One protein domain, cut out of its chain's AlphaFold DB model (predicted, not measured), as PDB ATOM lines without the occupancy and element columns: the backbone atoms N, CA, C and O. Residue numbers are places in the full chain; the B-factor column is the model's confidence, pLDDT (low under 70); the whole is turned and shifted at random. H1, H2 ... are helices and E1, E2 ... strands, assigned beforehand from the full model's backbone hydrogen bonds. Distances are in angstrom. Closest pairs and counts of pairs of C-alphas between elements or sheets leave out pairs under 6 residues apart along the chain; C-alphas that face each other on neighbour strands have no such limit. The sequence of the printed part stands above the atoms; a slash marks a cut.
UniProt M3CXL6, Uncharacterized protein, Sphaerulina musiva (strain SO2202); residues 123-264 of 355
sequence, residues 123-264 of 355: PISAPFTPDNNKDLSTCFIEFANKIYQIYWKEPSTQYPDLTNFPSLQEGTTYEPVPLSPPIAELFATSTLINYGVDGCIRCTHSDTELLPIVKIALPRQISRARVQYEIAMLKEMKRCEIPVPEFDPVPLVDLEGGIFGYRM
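This is residues 123 to 264 of the 355 residues of an uncharacterized protein of Sphaerulina musiva (strain SO2202) (UniProt M3CXL6). The model has two lobes in a row: a strongly twisted four-stranded sheet, E4 to E7, with H2 on one face and the short H1 on the other, and a separate small three-stranded sheet, E1 to E3, which H1 only grazes. The long loop of residues 154 to 172 belongs to the small lobe, and the far ends of the two lobes make the longest axis. The printed part has 142 residues with two named helices and seven named strands, in the order E1 E2 E3 H1 E4 E5 E6 H2 E7; both sheets are antiparallel, in the orders E4 E5 E6 E7 and E1 E2 E3. The class is mixed, helices and strands, with 69 residues, under half, in named elements. The whole is compact, with a radius of gyration of the C-alphas of 16.3 A, yet elongated, spanning 52 by 30 by 28 A.

Begin with the larger sheet: E4 is residues 191 to 195, E5 199 to 203, E6 213 to 217 and E7 259 to 264, 15.1 A long and ending at C-alpha 264 (117.429, 151.264, 94.722). Find H2 from C-alpha 221 at (127.064, 146.890, 113.932) to residue 239, 27.7 A long. H1 is residues 181 to 189, 12.2 A. In the small sheet, E1 runs from C-alpha 136 at (142.432, 135.289, 112.370) to residue 143, 21.5 A; E2 is residues 146 to 153, 23.4 A; E3 is residues 173 to 176.

In the larger sheet, E4, E5 and E6 form a meander, each strand the antiparallel neighbour of the one before. Look for N 193 and O 201, 2.8 A, between E4 and E5; N 200 and O 216, 2.8 A, between E5 and E6; and N 217 and O 260, 2.8 A, between E6 and E7. H2 is on this sheet at a height of 9.4 A, over E7 and slantwise to it at 36 degrees on the local plane; the closest C-alphas of H2 and E7 are those of Arg 224 and Phe 260, 5.6 A. H1 is on the opposite face at a height of 10.0 A, over E6 and only just over E5, on which 3 of its C-alphas fall. E1, E2 and E3 form a second meander, with N 141 and O 148, 2.9 A, and N 151 and O 173, 2.8 A, within hydrogen-bond range. H1 grazes that sheet with residues 184 to 188. In H1 and H2 every O i to N i+4 pair is within hydrogen-bond range.

The C-alphas of Glu 170 and Cys 240, the two farthest apart, are 53.4 A apart. The printed part has no cut. The links E2 to E3 and H2 to E7 are long, 19 residues each. The mean pLDDT of the printed part is 89.4; residues 207 to 209 are under 70.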
ATOM      1  N   PRO A 123     130.938 133.697  98.948       92.00
ATOM      2  CA  PRO A 123     131.286 134.870  99.735       92.00
ATOM      3  C   PRO A 123     130.297 136.014  99.510       92.00
ATOM      4  O   PRO A 123     129.937 136.321  98.375       92.00
ATOM      5  N   ILE A 124     129.890 136.657 100.603       92.19
ATOM      6  CA  ILE A 124     129.079 137.883 100.591       92.19
ATOM      7  C   ILE A 124     129.814 139.067 101.228       92.19
ATOM      8  O   ILE A 124     129.234 140.139 101.369       92.19
ATOM      9  N   SER A 125     131.073 138.881 101.634       92.62
ATOM     10  CA  SER A 125     131.961 139.936 102.116       92.62
ATOM     11  C   SER A 125     133.407 139.648 101.725       92.62
ATOM     12  O   SER A 125     133.801 138.488 101.607       92.62
ATOM     13  N   ALA A 126     134.225 140.698 101.628       90.44
ATOM     14  CA  ALA A 126     135.679 140.548 101.617       90.44
ATOM     15  C   ALA A 126     136.184 139.932 102.941       90.44
ATOM     16  O   ALA A 126     135.486 140.047 103.957       90.44
ATOM     17  N   PRO A 127     137.375 139.304 102.967       91.31
ATOM     18  CA  PRO A 127     138.024 138.924 104.212       91.31
ATOM     19  C   PRO A 127     138.345 140.152 105.064       91.31
ATOM     20  O   PRO A 127     138.826 141.167 104.558       91.31
ATOM     21  N   PHE A 128     138.098 140.052 106.363       88.88
ATOM     22  CA  PHE A 128     138.444 141.070 107.345       88.88
ATOM     23  C   PHE A 128     138.965 140.422 108.627       88.88
ATOM     24  O   PHE A 128     138.744 139.240 108.886       88.88
ATOM     25  N   THR A 129     139.670 141.198 109.441       88.50
ATOM     26  CA  THR A 129     140.145 140.747 110.753       88.50
ATOM     27  C   THR A 129     139.010 140.875 111.777       88.50
ATOM     28  O   THR A 129     138.422 141.957 111.873       88.50
ATOM     29  N   PRO A 130     138.670 139.819 112.538       86.25
ATOM     30  CA  PRO A 130     137.627 139.896 113.550       86.25
ATOM     31  C   PRO A 130     138.099 140.714 114.757       86.25
ATOM     32  O   PRO A 130     139.260 140.643 115.163       86.25
ATOM     33  N   ASP A 131     137.170 141.434 115.386       80.31
ATOM     34  CA  ASP A 131     137.474 142.346 116.501       80.31
ATOM     35  C   ASP A 131     138.092 141.617 117.714       80.31
ATOM     36  O   ASP A 131     138.902 142.178 118.452       80.31
ATOM     37  N   ASN A 132     137.754 140.336 117.884       82.50
ATOM     38  CA  ASN A 132     138.128 139.529 119.046       82.50
ATOM     39  C   ASN A 132     139.485 138.822 118.902       82.50
ATOM     40  O   ASN A 132     140.020 138.334 119.898       82.50
ATOM     41  N   ASN A 133     140.031 138.701 117.686       84.25
ATOM     42  CA  ASN A 133     141.277 137.972 117.452       84.25
ATOM     43  C   ASN A 133     141.995 138.456 116.184       84.25
ATOM     44  O   ASN A 133     141.582 138.152 115.068       84.25
ATOM     45  N   LYS A 134     143.116 139.162 116.367       85.94
ATOM     46  CA  LYS A 134     143.883 139.757 115.264       85.94
ATOM     47  C   LYS A 134     144.674 138.751 114.423       85.94
ATOM     48  O   LYS A 134     145.100 139.102 113.328       85.94
ATOM     49  N   ASP A 135     144.839 137.525 114.911       88.06
ATOM     50  CA  ASP A 135     145.589 136.468 114.222       88.06
ATOM     51  C   ASP A 135     144.706 135.645 113.267       88.06
ATOM     52  O   ASP A 135     145.185 134.730 112.588       88.06
ATOM     53  N   LEU A 136     143.406 135.949 113.227       90.06
ATOM     54  CA  LEU A 136     142.432 135.289 112.370       90.06
ATOM     55  C   LEU A 136     141.982 136.203 111.232       90.06
ATOM     56  O   LEU A 136     141.930 137.427 111.353       90.06
ATOM     57  N   SER A 137     141.574 135.563 110.147       92.62
ATOM     58  CA  SER A 137     140.763 136.164 109.099       92.62
ATOM     59  C   SER A 137     139.345 135.622 109.185       92.62
ATOM     60  O   SER A 137     139.122 134.481 109.601       92.62
ATOM     61  N   THR A 138     138.375 136.440 108.793       93.44
ATOM     62  CA  THR A 138     136.977 136.037 108.720       93.44
ATOM     63  C   THR A 138     136.277 136.628 107.501       93.44
ATOM     64  O   THR A 138     136.681 137.662 106.974       93.44
ATOM     65  N   CYS A 139     135.228 135.962 107.032       93.88
ATOM     66  CA  CYS A 139     134.310 136.492 106.030       93.88
ATOM     67  C   CYS A 139     132.904 135.936 106.262       93.88
ATOM     68  O   CYS A 139     132.725 134.913 106.932       93.88
ATOM     69  N   PHE A 140     131.912 136.603 105.682       94.44
ATOM     70  CA  PHE A 140     130.557 136.088 105.601       94.44
ATOM     71  C   PHE A 140     130.358 135.350 104.284       94.44
ATOM     72  O   PHE A 140     130.761 135.826 103.219       94.44
ATOM     73  N   ILE A 141     129.682 134.210 104.360       94.06
ATOM     74  CA  ILE A 141     129.244 133.445 103.199       94.06
ATOM     75  C   ILE A 141     127.740 133.208 103.254       94.06
ATOM     76  O   ILE A 141     127.130 133.178 104.323       94.06
ATOM     77  N   GLU A 142     127.158 132.972 102.090       90.69
ATOM     78  CA  GLU A 142     125.806 132.471 101.925       90.69
ATOM     79  C   GLU A 142     125.855 131.017 101.452       90.69
ATOM     80  O   GLU A 142     126.542 130.689 100.486       90.69
ATOM     81  N   PHE A 143     125.113 130.138 102.123       89.62
ATOM     82  CA  PHE A 143     124.924 128.751 101.712       89.62
ATOM     83  C   PHE A 143     123.495 128.307 102.022       89.62
ATOM     84  O   PHE A 143     123.041 128.412 103.161       89.62
ATOM     85  N   ALA A 144     122.785 127.805 101.008       83.75
ATOM     86  CA  ALA A 144     121.403 127.326 101.131       83.75
ATOM     87  C   ALA A 144     120.463 128.331 101.842       83.75
ATOM     88  O   ALA A 144     119.737 127.968 102.769       83.75
ATOM     89  N   ASN A 145     120.493 129.598 101.402       78.75
ATOM     90  CA  ASN A 145     119.698 130.719 101.929       78.75
ATOM     91  C   ASN A 145     119.959 131.048 103.411       78.75
ATOM     92  O   ASN A 145     119.107 131.622 104.090       78.75
ATOM     93  N   LYS A 146     121.128 130.669 103.935       87.19
ATOM     94  CA  LYS A 146     121.585 130.999 105.287       87.19
ATOM     95  C   LYS A 146     122.946 131.668 105.230       87.19
ATOM     96  O   LYS A 146     123.748 131.367 104.347       87.19
ATOM     97  N   ILE A 147     123.203 132.541 106.199       91.81
ATOM     98  CA  ILE A 147     124.494 133.207 106.342       91.81
ATOM     99  C   ILE A 147     125.324 132.477 107.389       91.81
ATOM    100  O   ILE A 147     124.835 132.122 108.464       91.81
ATOM    101  N   TYR A 148     126.593 132.286 107.063       94.50
ATOM    102  CA  TYR A 148     127.597 131.758 107.970       94.50
ATOM    103  C   TYR A 148     128.774 132.719 108.026       94.50
ATOM    104  O   TYR A 148     129.114 133.358 107.030       94.50
ATOM    105  N   GLN A 149     129.406 132.797 109.187       95.06
ATOM    106  CA  GLN A 149     130.686 133.456 109.347       95.06
ATOM    107  C   GLN A 149     131.770 132.387 109.418       95.06
ATOM    108  O   GLN A 149     131.659 131.443 110.199       95.06
ATOM    109  N   ILE A 150     132.789 132.507 108.570       94.81
ATOM    110  CA  ILE A 150     133.911 131.566 108.492       94.81
ATOM    111  C   ILE A 150     135.145 132.203 109.112       94.81
ATOM    112  O   ILE A 150     135.354 133.405 108.961       94.81
ATOM    113  N   TYR A 151     135.971 131.397 109.773       93.75
ATOM    114  CA  TYR A 151     137.220 131.797 110.409       93.75
ATOM    115  C   TYR A 151     138.367 130.903 109.951       93.75
ATOM    116  O   TYR A 151     138.219 129.682 109.901       93.75
ATOM    117  N   TRP A 152     139.523 131.491 109.658       92.94
ATOM    118  CA  TRP A 152     140.753 130.759 109.354       92.94
ATOM    119  C   TRP A 152     141.977 131.503 109.884       92.94
ATOM    120  O   TRP A 152     141.913 132.687 110.222       92.94
ATOM    121  N   LYS A 153     143.089 130.776 110.011       87.12
ATOM    122  CA  LYS A 153     144.347 131.328 110.519       87.12
ATOM    123  C   LYS A 153     145.033 132.217 109.489       87.12
ATOM    124  O   LYS A 153     144.968 131.935 108.297       87.12
ATOM    125  N   GLU A 154     145.754 133.199 110.026       78.00
ATOM    126  CA  GLU A 154     146.578 134.189 109.329       78.00
ATOM    127  C   GLU A 154     145.753 135.273 108.612       78.00
ATOM    128  O   GLU A 154     144.819 134.957 107.866       78.00
ATOM    129  N   PRO A 155     146.077 136.567 108.815       73.69
ATOM    130  CA  PRO A 155     145.539 137.665 108.018       73.69
ATOM    131  C   PRO A 155     145.827 137.436 106.529       73.69
ATOM    132  O   PRO A 155     146.962 137.569 106.076       73.69
ATOM    133  N   SER A 156     144.801 137.069 105.767       77.69
ATOM    134  CA  SER A 156     144.909 136.753 104.347       77.69
ATOM    135  C   SER A 156     143.723 137.325 103.588       77.69
ATOM    136  O   SER A 156     142.582 137.292 104.048       77.69
ATOM    137  N   THR A 157     144.000 137.834 102.392       81.06
ATOM    138  CA  THR A 157     142.983 138.275 101.431       81.06
ATOM    139  C   THR A 157     142.431 137.114 100.602       81.06
ATOM    140  O   THR A 157     141.480 137.299  99.843       81.06
ATOM    141  N   GLN A 158     143.007 135.917 100.741       87.56
ATOM    142  CA  GLN A 158     142.572 134.719 100.043       87.56
ATOM    143  C   GLN A 158     141.512 133.978 100.861       87.56
ATOM    144  O   GLN A 158     141.716 133.663 102.034       87.56
ATOM    145  N   TYR A 159     140.385 133.679 100.216       89.56
ATOM    146  CA  TYR A 159     139.315 132.890 100.818       89.56
ATOM    147  C   TYR A 159     139.746 131.431 101.037       89.56
ATOM    148  O   TYR A 159     140.512 130.893 100.228       89.56
ATOM    149  N   PRO A 160     139.223 130.766 102.083       90.06
ATOM    150  CA  PRO A 160     139.337 129.318 102.217       90.06
ATOM    151  C   PRO A 160     138.600 128.596 101.075       90.06
ATOM    152  O   PRO A 160     137.725 129.176 100.431       90.06
ATOM    153  N   ASP A 161     138.926 127.323 100.830       90.06
ATOM    154  CA  ASP A 161     138.180 126.514  99.861       90.06
ATOM    155  C   ASP A 161     136.769 126.212 100.392       90.06
ATOM    156  O   ASP A 161     136.595 125.571 101.431       90.06
ATOM    157  N   LEU A 162     135.758 126.692  99.666       90.94
ATOM    158  CA  LEU A 162     134.339 126.548 100.001       90.94
ATOM    159  C   LEU A 162     133.631 125.473  99.167       90.94
ATOM    160  O   LEU A 162     132.437 125.240  99.362       90.94
ATOM    161  N   THR A 163     134.341 124.800  98.256       89.38
ATOM    162  CA  THR A 163     133.756 123.865  97.277       89.38
ATOM    163  C   THR A 163     132.964 122.738  97.943       89.38
ATOM    164  O   THR A 163     131.933 122.314  97.426       89.38
ATOM    165  N   ASN A 164     133.426 122.278  99.111       89.19
ATOM    166  CA  ASN A 164     132.836 121.161  99.854       89.19
ATOM    167  C   ASN A 164     132.070 121.596 101.115       89.19
ATOM    168  O   ASN A 164     131.762 120.751 101.956       89.19
ATOM    169  N   PHE A 165     131.762 122.890 101.273       90.38
ATOM    170  CA  PHE A 165     131.026 123.386 102.441       90.38
ATOM    171  C   PHE A 165     129.723 122.581 102.650       90.38
ATOM    172  O   PHE A 165     128.987 122.359 101.684       90.38
ATOM    173  N   PRO A 166     129.409 122.119 103.880       90.25
ATOM    174  CA  PRO A 166     129.965 122.522 105.182       90.25
ATOM    175  C   PRO A 166     131.242 121.790 105.632       90.25
ATOM    176  O   PRO A 166     131.718 122.029 106.743       90.25
ATOM    177  N   SER A 167     131.804 120.899 104.816       91.62
ATOM    178  CA  SER A 167     133.099 120.277 105.100       91.62
ATOM    179  C   SER A 167     134.228 121.243 104.745       91.62
ATOM    180  O   SER A 167     134.419 121.583 103.580       91.62
ATOM    181  N   LEU A 168     134.969 121.685 105.761       89.06
ATOM    182  CA  LEU A 168     136.081 122.625 105.625       89.06
ATOM    183  C   LEU A 168     137.420 121.957 105.950       89.06
ATOM    184  O   LEU A 168     137.486 120.957 106.664       89.06
ATOM    185  N   GLN A 169     138.486 122.542 105.414       87.94
ATOM    186  CA  GLN A 169     139.874 122.182 105.702       87.94
ATOM    187  C   GLN A 169     140.242 122.381 107.183       87.94
ATOM    188  O   GLN A 169     139.665 123.216 107.885       87.94
ATOM    189  N   GLU A 170     141.235 121.624 107.654       85.88
ATOM    190  CA  GLU A 170     141.703 121.690 109.040       85.88
ATOM    191  C   GLU A 170     142.151 123.114 109.415       85.88
ATOM    192  O   GLU A 170     142.827 123.801 108.651       85.88
ATOM    193  N   GLY A 171     141.736 123.584 110.595       84.69
ATOM    194  CA  GLY A 171     142.017 124.946 111.059       84.69
ATOM    195  C   GLY A 171     141.073 126.029 110.520       84.69
ATOM    196  O   GLY A 171     141.242 127.189 110.890       84.69
ATOM    197  N   THR A 172     140.078 125.667 109.702       91.69
ATOM    198  CA  THR A 172     138.972 126.556 109.316       91.69
ATOM    199  C   THR A 172     137.705 126.169 110.079       91.69
ATOM    200  O   THR A 172     137.321 125.001 110.109       91.69
ATOM    201  N   THR A 173     137.043 127.140 110.701       93.31
ATOM    202  CA  THR A 173     135.785 126.942 111.438       93.31
ATOM    203  C   THR A 173     134.692 127.849 110.892       93.31
ATOM    204  O   THR A 173     134.964 128.792 110.150       93.31
ATOM    205  N   TYR A 174     133.437 127.560 111.230       94.69
ATOM    206  CA  TYR A 174     132.310 128.405 110.855       94.69
ATOM    207  C   TYR A 174     131.244 128.428 111.944       94.69
ATOM    208  O   TYR A 174     131.125 127.486 112.731       94.69
ATOM    209  N   GLU A 175     130.430 129.476 111.943       94.62
ATOM    210  CA  GLU A 175     129.239 129.581 112.781       94.62
ATOM    211  C   GLU A 175     128.053 130.154 111.989       94.62
ATOM    212  O   GLU A 175     128.247 130.970 111.082       94.62
ATOM    213  N   PRO A 176     126.815 129.712 112.271       94.25
ATOM    214  CA  PRO A 176     125.632 130.302 111.664       94.25
ATOM    215  C   PRO A 176     125.392 131.709 112.216       94.25
ATOM    216  O   PRO A 176     125.437 131.925 113.426       94.25
ATOM    217  N   VAL A 177     125.060 132.649 111.334       92.19
ATOM    218  CA  VAL A 177     124.684 134.009 111.728       92.19
ATOM    219  C   VAL A 177     123.160 134.083 111.856       92.19
ATOM    220  O   VAL A 177     122.460 133.893 110.857       92.19
ATOM    221  N   PRO A 178     122.607 134.342 113.056       88.19
ATOM    222  CA  PRO A 178     121.169 134.487 113.224       88.19
ATOM    223  C   PRO A 178     120.687 135.769 112.539       88.19
ATOM    224  O   PRO A 178     121.193 136.860 112.798       88.19
ATOM    225  N   LEU A 179     119.686 135.634 111.671       86.12
ATOM    226  CA  LEU A 179     119.051 136.754 110.978       86.12
ATOM    227  C   LEU A 179     117.647 136.971 111.529       86.12
ATOM    228  O   LEU A 179     116.939 136.010 111.836       86.12
ATOM    229  N   SER A 180     117.227 138.233 111.616       86.81
ATOM    230  CA  SER A 180     115.825 138.542 111.885       86.81
ATOM    231  C   SER A 180     114.952 138.059 110.713       86.81
ATOM    232  O   SER A 180     115.433 138.017 109.575       86.81
ATOM    233  N   PRO A 181     113.673 137.709 110.947       88.00
ATOM    234  CA  PRO A 181     112.793 137.214 109.888       88.00
ATOM    235  C   PRO A 181     112.736 138.104 108.631       88.00
ATOM    236  O   PRO A 181     112.880 137.543 107.546       88.00
ATOM    237  N   PRO A 182     112.654 139.453 108.728       88.12
ATOM    238  CA  PRO A 182     112.662 140.317 107.542       88.12
ATOM    239  C   PRO A 182     113.943 140.204 106.706       88.12
ATOM    240  O   PRO A 182     113.900 140.243 105.479       88.12
ATOM    241  N   ILE A 183     115.097 140.048 107.363       88.94
ATOM    242  CA  ILE A 183     116.382 139.895 106.675       88.94
ATOM    243  C   ILE A 183     116.448 138.508 106.029       88.94
ATOM    244  O   ILE A 183     116.800 138.391 104.859       88.94
ATOM    245  N   ALA A 184     116.072 137.456 106.761       86.62
ATOM    246  CA  ALA A 184     116.091 136.083 106.261       86.62
ATOM    247  C   ALA A 184     115.190 135.891 105.028       86.62
ATOM    248  O   ALA A 184     115.610 135.270 104.052       86.62
ATOM    249  N   GLU A 185     113.982 136.457 105.049       85.94
ATOM    250  CA  GLU A 185     113.059 136.446 103.910       85.94
ATOM    251  C   GLU A 185     113.661 137.157 102.695       85.94
ATOM    252  O   GLU A 185     113.632 136.623 101.582       85.94
ATOM    253  N   LEU A 186     114.279 138.322 102.905       86.88
ATOM    254  CA  LEU A 186     114.913 139.064 101.824       86.88
ATOM    255  C   LEU A 186     116.082 138.287 101.212       86.88
ATOM    256  O   LEU A 186     116.193 138.227  99.991       86.88
ATOM    257  N   PHE A 187     116.931 137.649 102.020       85.69
ATOM    258  CA  PHE A 187     118.008 136.789 101.511       85.69
ATOM    259  C   PHE A 187     117.464 135.603 100.707       85.69
ATOM    260  O   PHE A 187     117.994 135.308  99.641       85.69
ATOM    261  N   ALA A 188     116.387 134.965 101.174       81.81
ATOM    262  CA  ALA A 188     115.785 133.812 100.508       81.81
ATOM    263  C   ALA A 188     115.109 134.152  99.168       81.81
ATOM    264  O   ALA A 188     114.987 133.282  98.306       81.81
ATOM    265  N   THR A 189     114.662 135.398  98.999       82.81
ATOM    266  CA  THR A 189     113.923 135.868  97.815       82.81
ATOM    267  C   THR A 189     114.767 136.704  96.854       82.81
ATOM    268  O   THR A 189     114.286 137.084  95.790       82.81
ATOM    269  N   SER A 190     116.037 136.962  97.176       87.12
ATOM    270  CA  SER A 190     116.937 137.756  96.339       87.12
ATOM    271  C   SER A 190     118.243 137.033  96.030       87.12
ATOM    272  O   SER A 190     118.673 136.136  96.749       87.12
ATOM    273  N   THR A 191     118.912 137.438  94.954       87.69
ATOM    274  CA  THR A 191     120.207 136.876  94.547       87.69
ATOM    275  C   THR A 191     121.306 137.910  94.671       87.69
ATOM    276  O   THR A 191     121.147 139.040  94.213       87.69
ATOM    277  N   LEU A 192     122.427 137.506  95.265       88.62
ATOM    278  CA  LEU A 192     123.645 138.302  95.336       88.62
ATOM    279  C   LEU A 192     124.099 138.732  93.933       88.62
ATOM    280  O   LEU A 192     124.274 137.897  93.049       88.62
ATOM    281  N   ILE A 193     124.305 140.033  93.751       88.25
ATOM    282  CA  ILE A 193     124.885 140.627  92.540       88.25
ATOM    283  C   ILE A 193     126.335 141.008  92.805       88.25
ATOM    284  O   ILE A 193     127.211 140.746  91.987       88.25
ATOM    285  N   ASN A 194     126.572 141.670  93.936       88.19
ATOM    286  CA  ASN A 194     127.879 142.179  94.315       88.19
ATOM    287  C   ASN A 194     127.950 142.346  95.837       88.19
ATOM    288  O   ASN A 194     126.928 142.305  96.523       88.19
ATOM    289  N   TYR A 195     129.140 142.570  96.374       90.56
ATOM    290  CA  TYR A 195     129.334 142.910  97.775       90.56
ATOM    291  C   TYR A 195     130.514 143.859  97.953       90.56
ATOM    292  O   TYR A 195     131.457 143.867  97.167       90.56
ATOM    293  N   GLY A 196     130.438 144.667  99.003       83.75
ATOM    294  CA  GLY A 196     131.469 145.609  99.407       83.75
ATOM    295  C   GLY A 196     131.891 145.392 100.856       83.75
ATOM    296  O   GLY A 196     131.626 144.352 101.463       83.75
ATOM    297  N   VAL A 197     132.552 146.404 101.414       79.94
ATOM    298  CA  VAL A 197     133.055 146.382 102.797       79.94
ATOM    299  C   VAL A 197     131.912 146.371 103.813       79.94
ATOM    300  O   VAL A 197     132.019 145.723 104.852       79.94
ATOM    301  N   ASP A 198     130.811 147.060 103.502       84.62
ATOM    302  CA  ASP A 198     129.738 147.331 104.462       84.62
ATOM    303  C   ASP A 198     128.403 146.670 104.127       84.62
ATOM    304  O   ASP A 198     127.482 146.677 104.940       84.62
ATOM    305  N   GLY A 199     128.282 146.036 102.966       90.19
ATOM    306  CA  GLY A 199     127.035 145.396 102.589       90.19
ATOM    307  C   GLY A 199     127.126 144.559 101.332       90.19
ATOM    308  O   GLY A 199     128.125 144.570 100.616       90.19
ATOM    309  N   CYS A 200     126.041 143.852 101.057       92.69
ATOM    310  CA  CYS A 200     125.830 143.126  99.819       92.69
ATOM    311  C   CYS A 200     124.705 143.770  99.004       92.69
ATOM    312  O   CYS A 200     123.734 144.299  99.546       92.69
ATOM    313  N   ILE A 201     124.863 143.730  97.687       93.44
ATOM    314  CA  ILE A 201     123.911 144.208  96.691       93.44
ATOM    315  C   ILE A 201     123.198 142.993  96.115       93.44
ATOM    316  O   ILE A 201     123.853 142.062  95.636       93.44
ATOM    317  N   ARG A 202     121.866 142.982  96.161       92.44
ATOM    318  CA  ARG A 202     121.054 141.837  95.729       92.44
ATOM    319  C   ARG A 202     119.919 142.257  94.799       92.44
ATOM    320  O   ARG A 202     119.394 143.358  94.910       92.44
ATOM    321  N   CYS A 203     119.545 141.361  93.893       91.31
ATOM    322  CA  CYS A 203     118.413 141.491  92.973       91.31
ATOM    323  C   CYS A 203     117.183 140.806  93.571       91.31
ATOM    324  O   CYS A 203     117.273 139.621  93.886       91.31
ATOM    325  N   THR A 204     116.045 141.498  93.668       87.69
ATOM    326  CA  THR A 204     114.761 140.932  94.139       87.69
ATOM    327  C   THR A 204     114.001 140.155  93.059       87.69
ATOM    328  O   THR A 204     112.965 139.568  93.344       87.69
ATOM    329  N   HIS A 205     114.512 140.130  91.821       77.06
ATOM    330  CA  HIS A 205     113.911 139.450  90.656       77.06
ATOM    331  C   HIS A 205     112.526 139.954  90.257       77.06
ATOM    332  O   HIS A 205     111.810 139.289  89.513       77.06
ATOM    333  N   SER A 206     112.157 141.143  90.721       71.81
ATOM    334  CA  SER A 206     110.924 141.784  90.304       71.81
ATOM    335  C   SER A 206     111.185 142.646  89.073       71.81
ATOM    336  O   SER A 206     111.617 143.791  89.181       71.81
ATOM    337  N   ASP A 207     110.887 142.105  87.889       60.84
ATOM    338  CA  ASP A 207     110.917 142.865  86.627       60.84
ATOM    339  C   ASP A 207     109.823 143.962  86.586       60.84
ATOM    340  O   ASP A 207     109.816 144.818  85.701       60.84
ATOM    341  N   THR A 208     108.890 143.950  87.546       58.53
ATOM    342  CA  THR A 208     107.809 144.938  87.688       58.53
ATOM    343  C   THR A 208     108.100 146.038  88.713       58.53
ATOM    344  O   THR A 208     107.405 147.053  88.726       58.53
ATOM    345  N   GLU A 209     109.102 145.859  89.581       68.50
ATOM    346  CA  GLU A 209     109.493 146.871  90.566       68.50
ATOM    347  C   GLU A 209     110.393 147.935  89.939       68.50
ATOM    348  O   GLU A 209     111.353 147.638  89.234       68.50
ATOM    349  N   LEU A 210     110.125 149.201  90.269       80.25
ATOM    350  CA  LEU A 210     110.982 150.320  89.864       80.25
ATOM    351  C   LEU A 210     112.353 150.296  90.563       80.25
ATOM    352  O   LEU A 210     113.313 150.851  90.036       80.25
ATOM    353  N   LEU A 211     112.441 149.665  91.739       89.12
ATOM    354  CA  LEU A 211     113.638 149.615  92.586       89.12
ATOM    355  C   LEU A 211     114.004 148.156  92.925       89.12
ATOM    356  O   LEU A 211     113.866 147.740  94.077       89.12
ATOM    357  N   PRO A 212     114.436 147.357  91.930       90.56
ATOM    358  CA  PRO A 212     114.610 145.912  92.081       90.56
ATOM    359  C   PRO A 212     115.917 145.510  92.785       90.56
ATOM    360  O   PRO A 212     116.225 144.320  92.913       90.56
ATOM    361  N   ILE A 213     116.739 146.483  93.181       93.88
ATOM    362  CA  ILE A 213     118.019 146.252  93.846       93.88
ATOM    363  C   ILE A 213     117.884 146.587  95.324       93.88
ATOM    364  O   ILE A 213     117.324 147.615  95.691       93.88
ATOM    365  N   VAL A 214     118.446 145.743  96.183       94.88
ATOM    366  CA  VAL A 214     118.577 146.016  97.617       94.88
ATOM    367  C   VAL A 214     120.044 146.062  98.016       94.88
ATOM    368  O   VAL A 214     120.807 145.153  97.686       94.88
ATOM    369  N   LYS A 215     120.430 147.101  98.761       95.31
ATOM    370  CA  LYS A 215     121.679 147.122  99.532       95.31
ATOM    371  C   LYS A 215     121.355 146.682 100.951       95.31
ATOM    372  O   LYS A 215     120.486 147.265 101.597       95.31
ATOM    373  N   ILE A 216     122.034 145.644 101.425       95.12
ATOM    374  CA  ILE A 216     121.848 145.063 102.755       95.12
ATOM    375  C   ILE A 216     123.172 145.139 103.502       95.12
ATOM    376  O   ILE A 216     124.186 144.658 103.001       95.12
ATOM    377  N   ALA A 217     123.162 145.706 104.704       94.38
ATOM    378  CA  ALA A 217     124.321 145.751 105.578       94.38
ATOM    379  C   ALA A 217     124.815 144.339 105.914       94.38
ATOM    380  O   ALA A 217     124.018 143.429 106.160       94.38
ATOM    381  N   LEU A 218     126.135 144.164 105.995       91.44
ATOM    382  CA  LEU A 218     126.689 142.947 106.584       91.44
ATOM    383  C   LEU A 218     126.212 142.797 108.042       91.44
ATOM    384  O   LEU A 218     125.867 143.805 108.670       91.44
ATOM    385  N   PRO A 219     126.222 141.578 108.619       88.69
ATOM    386  CA  PRO A 219     125.787 141.313 109.995       88.69
ATOM    387  C   PRO A 219     126.773 141.854 111.054       88.69
ATOM    388  O   PRO A 219     127.225 141.148 111.950       88.69
ATOM    389  N   ARG A 220     127.136 143.133 110.951       87.94
ATOM    390  CA  ARG A 220     128.036 143.863 111.843       87.94
ATOM    391  C   ARG A 220     127.404 145.195 112.213       87.94
ATOM    392  O   ARG A 220     126.805 145.868 111.377       87.94
ATOM    393  N   GLN A 221     127.606 145.619 113.455       87.81
ATOM    394  CA  GLN A 221     127.064 146.890 113.932       87.81
ATOM    395  C   GLN A 221     127.619 148.090 113.145       87.81
ATOM    396  O   GLN A 221     126.855 148.980 112.778       87.81
ATOM    397  N   ILE A 222     128.919 148.080 112.820       87.62
ATOM    398  CA  ILE A 222     129.550 149.142 112.020       87.62
ATOM    399  C   ILE A 222     128.972 149.223 110.603       87.62
ATOM    400  O   ILE A 222     128.681 150.314 110.122       87.62
ATOM    401  N   SER A 223     128.721 148.074 109.973       91.50
ATOM    402  CA  SER A 223     128.134 147.991 108.636       91.50
ATOM    403  C   SER A 223     126.704 148.532 108.616       91.50
ATOM    404  O   SER A 223     126.347 149.305 107.732       91.50
ATOM    405  N   ARG A 224     125.895 148.221 109.640       91.56
ATOM    406  CA  ARG A 224     124.543 148.792 109.786       91.56
ATOM    407  C   ARG A 224     124.579 150.302 109.997       91.56
ATOM    408  O   ARG A 224     123.818 151.016 109.354       91.56
ATOM    409  N   ALA A 225     125.492 150.789 110.841       91.12
ATOM    410  CA  ALA A 225     125.674 152.220 111.068       91.12
ATOM    411  C   ALA A 225     126.068 152.959 109.778       91.12
ATOM    412  O   ALA A 225     125.523 154.024 109.496       91.12
ATOM    413  N   ARG A 226     126.955 152.375 108.963       91.62
ATOM    414  CA  ARG A 226     127.370 152.948 107.675       91.62
ATOM    415  C   ARG A 226     126.261 152.927 106.632       91.62
ATOM    416  O   ARG A 226     126.027 153.954 106.017       91.62
ATOM    417  N   VAL A 227     125.507 151.834 106.497       93.75
ATOM    418  CA  VAL A 227     124.342 151.789 105.590       93.75
ATOM    419  C   VAL A 227     123.259 152.789 106.014       93.75
ATOM    420  O   VAL A 227     122.653 153.444 105.167       93.75
ATOM    421  N   GLN A 228     123.029 152.957 107.319       93.75
ATOM    422  CA  GLN A 228     122.127 153.986 107.840       93.75
ATOM    423  C   GLN A 228     122.627 155.405 107.526       93.75
ATOM    424  O   GLN A 228     121.831 156.280 107.182       93.75
ATOM    425  N   TYR A 229     123.928 155.644 107.664       93.38
ATOM    426  CA  TYR A 229     124.533 156.927 107.340       93.38
ATOM    427  C   TYR A 229     124.469 157.216 105.834       93.38
ATOM    428  O   TYR A 229     124.089 158.308 105.419       93.38
ATOM    429  N   GLU A 230     124.716 156.202 105.012       94.31
ATOM    430  CA  GLU A 230     124.658 156.269 103.558       94.31
ATOM    431  C   GLU A 230     123.272 156.681 103.053       94.31
ATOM    432  O   GLU A 230     123.166 157.637 102.290       94.31
ATOM    433  N   ILE A 231     122.185 156.051 103.524       94.88
ATOM    434  CA  ILE A 231     120.828 156.471 103.127       94.88
ATOM    435  C   ILE A 231     120.511 157.904 103.578       94.88
ATOM    436  O   ILE A 231     119.763 158.614 102.902       94.88
ATOM    437  N   ALA A 232     121.065 158.360 104.705       94.62
ATOM    438  CA  ALA A 232     120.910 159.745 105.139       94.62
ATOM    439  C   ALA A 232     121.645 160.712 104.196       94.62
ATOM    440  O   ALA A 232     121.063 161.716 103.787       94.62
ATOM    441  N   MET A 233     122.873 160.380 103.787       94.81
ATOM    442  CA  MET A 233     123.639 161.174 102.822       94.81
ATOM    443  C   MET A 233     122.996 161.179 101.438       94.81
ATOM    444  O   MET A 233     122.847 162.249 100.856       94.81
ATOM    445  N   LEU A 234     122.502 160.039 100.946       96.12
ATOM    446  CA  LEU A 234     121.768 159.967  99.678       96.12
ATOM    447  C   LEU A 234     120.540 160.892  99.672       96.12
ATOM    448  O   LEU A 234     120.261 161.544  98.668       96.12
ATOM    449  N   LYS A 235     119.819 161.004 100.798       95.56
ATOM    450  CA  LYS A 235     118.684 161.939 100.934       95.56
ATOM    451  C   LYS A 235     119.123 163.396 100.851       95.56
ATOM    452  O   LYS A 235     118.452 164.180 100.184       95.56
ATOM    453  N   GLU A 236     120.211 163.758 101.521       94.94
ATOM    454  CA  GLU A 236     120.745 165.123 101.492       94.94
ATOM    455  C   GLU A 236     121.289 165.479 100.101       94.94
ATOM    456  O   GLU A 236     120.909 166.502  99.538       94.94
ATOM    457  N   MET A 237     122.079 164.597  99.487       94.50
ATOM    458  CA  MET A 237     122.611 164.782  98.133       94.50
ATOM    459  C   MET A 237     121.497 164.918  97.092       94.50
ATOM    460  O   MET A 237     121.549 165.805  96.240       94.50
ATOM    461  N   LYS A 238     120.435 164.107  97.198       94.69
ATOM    462  CA  LYS A 238     119.270 164.199  96.309       94.69
ATOM    463  C   LYS A 238     118.529 165.533  96.444       94.69
ATOM    464  O   LYS A 238     118.051 166.056  95.443       94.69
ATOM    465  N   ARG A 239     118.448 166.107  97.653       94.00
ATOM    466  CA  ARG A 239     117.872 167.453  97.877       94.00
ATOM    467  C   ARG A 239     118.688 168.553  97.204       94.00
ATOM    468  O   ARG A 239     118.113 169.551  96.791       94.00
ATOM    469  N   CYS A 240     119.992 168.345  97.084       93.31
ATOM    470  CA  CYS A 240     120.926 169.227  96.393       93.31
ATOM    471  C   CYS A 240     121.017 168.950  94.880       93.31
ATOM    472  O   CYS A 240     121.903 169.472  94.209       93.31
ATOM    473  N   GLU A 241     120.127 168.110  94.337       94.44
ATOM    474  CA  GLU A 241     120.098 167.723  92.921       94.44
ATOM    475  C   GLU A 241     121.413 167.102  92.418       94.44
ATOM    476  O   GLU A 241     121.706 167.123  91.214       94.44
ATOM    477  N   ILE A 242     122.206 166.535  93.329       95.94
ATOM    478  CA  ILE A 242     123.389 165.759  92.976       95.94
ATOM    479  C   ILE A 242     122.915 164.456  92.325       95.94
ATOM    480  O   ILE A 242     122.023 163.796  92.873       95.94
ATOM    481  N   PRO A 243     123.477 164.061  91.169       95.75
ATOM    482  CA  PRO A 243     123.173 162.779  90.550       95.75
ATOM    483  C   PRO A 243     123.562 161.610  91.462       95.75
ATOM    484  O   PRO A 243     124.725 161.223  91.558       95.75
ATOM    485  N   VAL A 244     122.562 161.045  92.128       96.31
ATOM    486  CA  VAL A 244     122.636 159.819  92.930       96.31
ATOM    487  C   VAL A 244     121.604 158.823  92.390       96.31
ATOM    488  O   VAL A 244     120.689 159.244  91.674       96.31
ATOM    489  N   PRO A 245     121.709 157.521  92.707       95.75
ATOM    490  CA  PRO A 245     120.727 156.535  92.268       95.75
ATOM    491  C   PRO A 245     119.312 156.904  92.709       95.75
ATOM    492  O   PRO A 245     119.116 157.492  93.772       95.75
ATOM    493  N   GLU A 246     118.300 156.511  91.947       94.88
ATOM    494  CA  GLU A 246     116.939 156.445  92.463       94.88
ATOM    495  C   GLU A 246     116.859 155.373  93.557       94.88
ATOM    496  O   GLU A 246     117.303 154.236  93.382       94.88
ATOM    497  N   PHE A 247     116.309 155.744  94.712       95.00
ATOM    498  CA  PHE A 247     116.216 154.881  95.886       95.00
ATOM    499  C   PHE A 247     114.937 155.147  96.677       95.00
ATOM    500  O   PHE A 247     114.356 156.235  96.603       95.00
ATOM    501  N   ASP A 248     114.512 154.143  97.442       94.12
ATOM    502  CA  ASP A 248     113.380 154.245  98.354       94.12
ATOM    503  C   ASP A 248     113.824 155.015  99.608       94.12
ATOM    504  O   ASP A 248     114.694 154.541 100.347       94.12
ATOM    505  N   PRO A 249     113.264 156.208  99.885       90.00
ATOM    506  CA  PRO A 249     113.622 156.958 101.080       90.00
ATOM    507  C   PRO A 249     113.178 156.255 102.370       90.00
ATOM    508  O   PRO A 249     113.631 156.653 103.452       90.00
ATOM    509  N   VAL A 250     112.305 155.249 102.300       91.88
ATOM    510  CA  VAL A 250     111.933 154.413 103.439       91.88
ATOM    511  C   VAL A 250     112.949 153.268 103.568       91.88
ATOM    512  O   VAL A 250     113.012 152.396 102.701       91.88
ATOM    513  N   PRO A 251     113.771 153.245 104.637       94.75
ATOM    514  CA  PRO A 251     114.747 152.182 104.832       94.75
ATOM    515  C   PRO A 251     114.074 150.837 105.130       94.75
ATOM    516  O   PRO A 251     112.973 150.768 105.678       94.75
ATOM    517  N   LEU A 252     114.806 149.760 104.860       93.81
ATOM    518  CA  LEU A 252     114.494 148.427 105.359       93.81
ATOM    519  C   LEU A 252     114.865 148.346 106.843       93.81
ATOM    520  O   LEU A 252     116.009 148.625 107.217       93.81
ATOM    521  N   VAL A 253     113.902 147.952 107.673       92.94
ATOM    522  CA  VAL A 253     114.039 147.863 109.133       92.94
ATOM    523  C   VAL A 253     113.739 146.456 109.626       92.94
ATOM    524  O   VAL A 253     112.880 145.765 109.078       92.94
ATOM    525  N   ASP A 254     114.467 146.015 110.647       89.19
ATOM    526  CA  ASP A 254     114.188 144.746 111.315       89.19
ATOM    527  C   ASP A 254     113.017 144.869 112.308       89.19
ATOM    528  O   ASP A 254     112.366 145.909 112.416       89.19
ATOM    529  N   LEU A 255     112.739 143.786 113.043       88.06
ATOM    530  CA  LEU A 255     111.659 143.747 114.034       88.06
ATOM    531  C   LEU A 255     111.853 144.725 115.203       88.06
ATOM    532  O   LEU A 255     110.881 145.075 115.866       88.06
ATOM    533  N   GLU A 256     113.086 145.159 115.457       87.56
ATOM    534  CA  GLU A 256     113.438 146.110 116.515       87.56
ATOM    535  C   GLU A 256     113.474 147.557 115.988       87.56
ATOM    536  O   GLU A 256     113.733 148.492 116.744       87.56
ATOM    537  N   GLY A 257     113.193 147.764 114.695       87.69
ATOM    538  CA  GLY A 257     113.272 149.064 114.031       87.69
ATOM    539  C   GLY A 257     114.688 149.449 113.589       87.69
ATOM    540  O   GLY A 257     114.900 150.568 113.118       87.69
ATOM    541  N   GLY A 258     115.662 148.545 113.708       90.50
ATOM    542  CA  GLY A 258     117.038 148.752 113.278       90.50
ATOM    543  C   GLY A 258     117.160 148.733 111.757       90.50
ATOM    544  O   GLY A 258     116.838 147.735 111.105       90.50
ATOM    545  N   ILE A 259     117.673 149.824 111.182       93.56
ATOM    546  CA  ILE A 259     117.918 149.927 109.740       93.56
ATOM    547  C   ILE A 259     118.967 148.888 109.329       93.56
ATOM    548  O   ILE A 259     120.025 148.754 109.953       93.56
ATOM    549  N   PHE A 260     118.670 148.123 108.282       94.06
ATOM    550  CA  PHE A 260     119.585 147.113 107.747       94.06
ATOM    551  C   PHE A 260     119.830 147.235 106.248       94.06
ATOM    552  O   PHE A 260     120.691 146.534 105.724       94.06
ATOM    553  N   GLY A 261     119.097 148.089 105.546       95.62
ATOM    554  CA  GLY A 261     119.235 148.203 104.105       95.62
ATOM    555  C   GLY A 261     118.287 149.212 103.493       95.62
ATOM    556  O   GLY A 261     117.530 149.885 104.193       95.62
ATOM    557  N   TYR A 262     118.319 149.296 102.172       96.00
ATOM    558  CA  TYR A 262     117.410 150.121 101.385       96.00
ATOM    559  C   TYR A 262     117.268 149.569  99.962       96.00
ATOM    560  O   TYR A 262     118.079 148.751  99.520       96.00
ATOM    561  N   ARG A 263     116.211 150.000  99.263       94.94
ATOM    562  CA  ARG A 263     115.946 149.653  97.859       94.94
ATOM    563  C   ARG A 263     116.447 150.746  96.926       94.94
ATOM    564  O   ARG A 263     116.344 151.923  97.259       94.94
ATOM    565  N   MET A 264     116.928 150.362  95.752       94.81
ATOM    566  CA  MET A 264     117.429 151.264  94.722       94.81
ATOM    567  C   MET A 264     117.211 150.713  93.311       94.81
ATOM    568  O   MET A 264     116.870 149.543  93.116       94.81
TER     569      MET A 264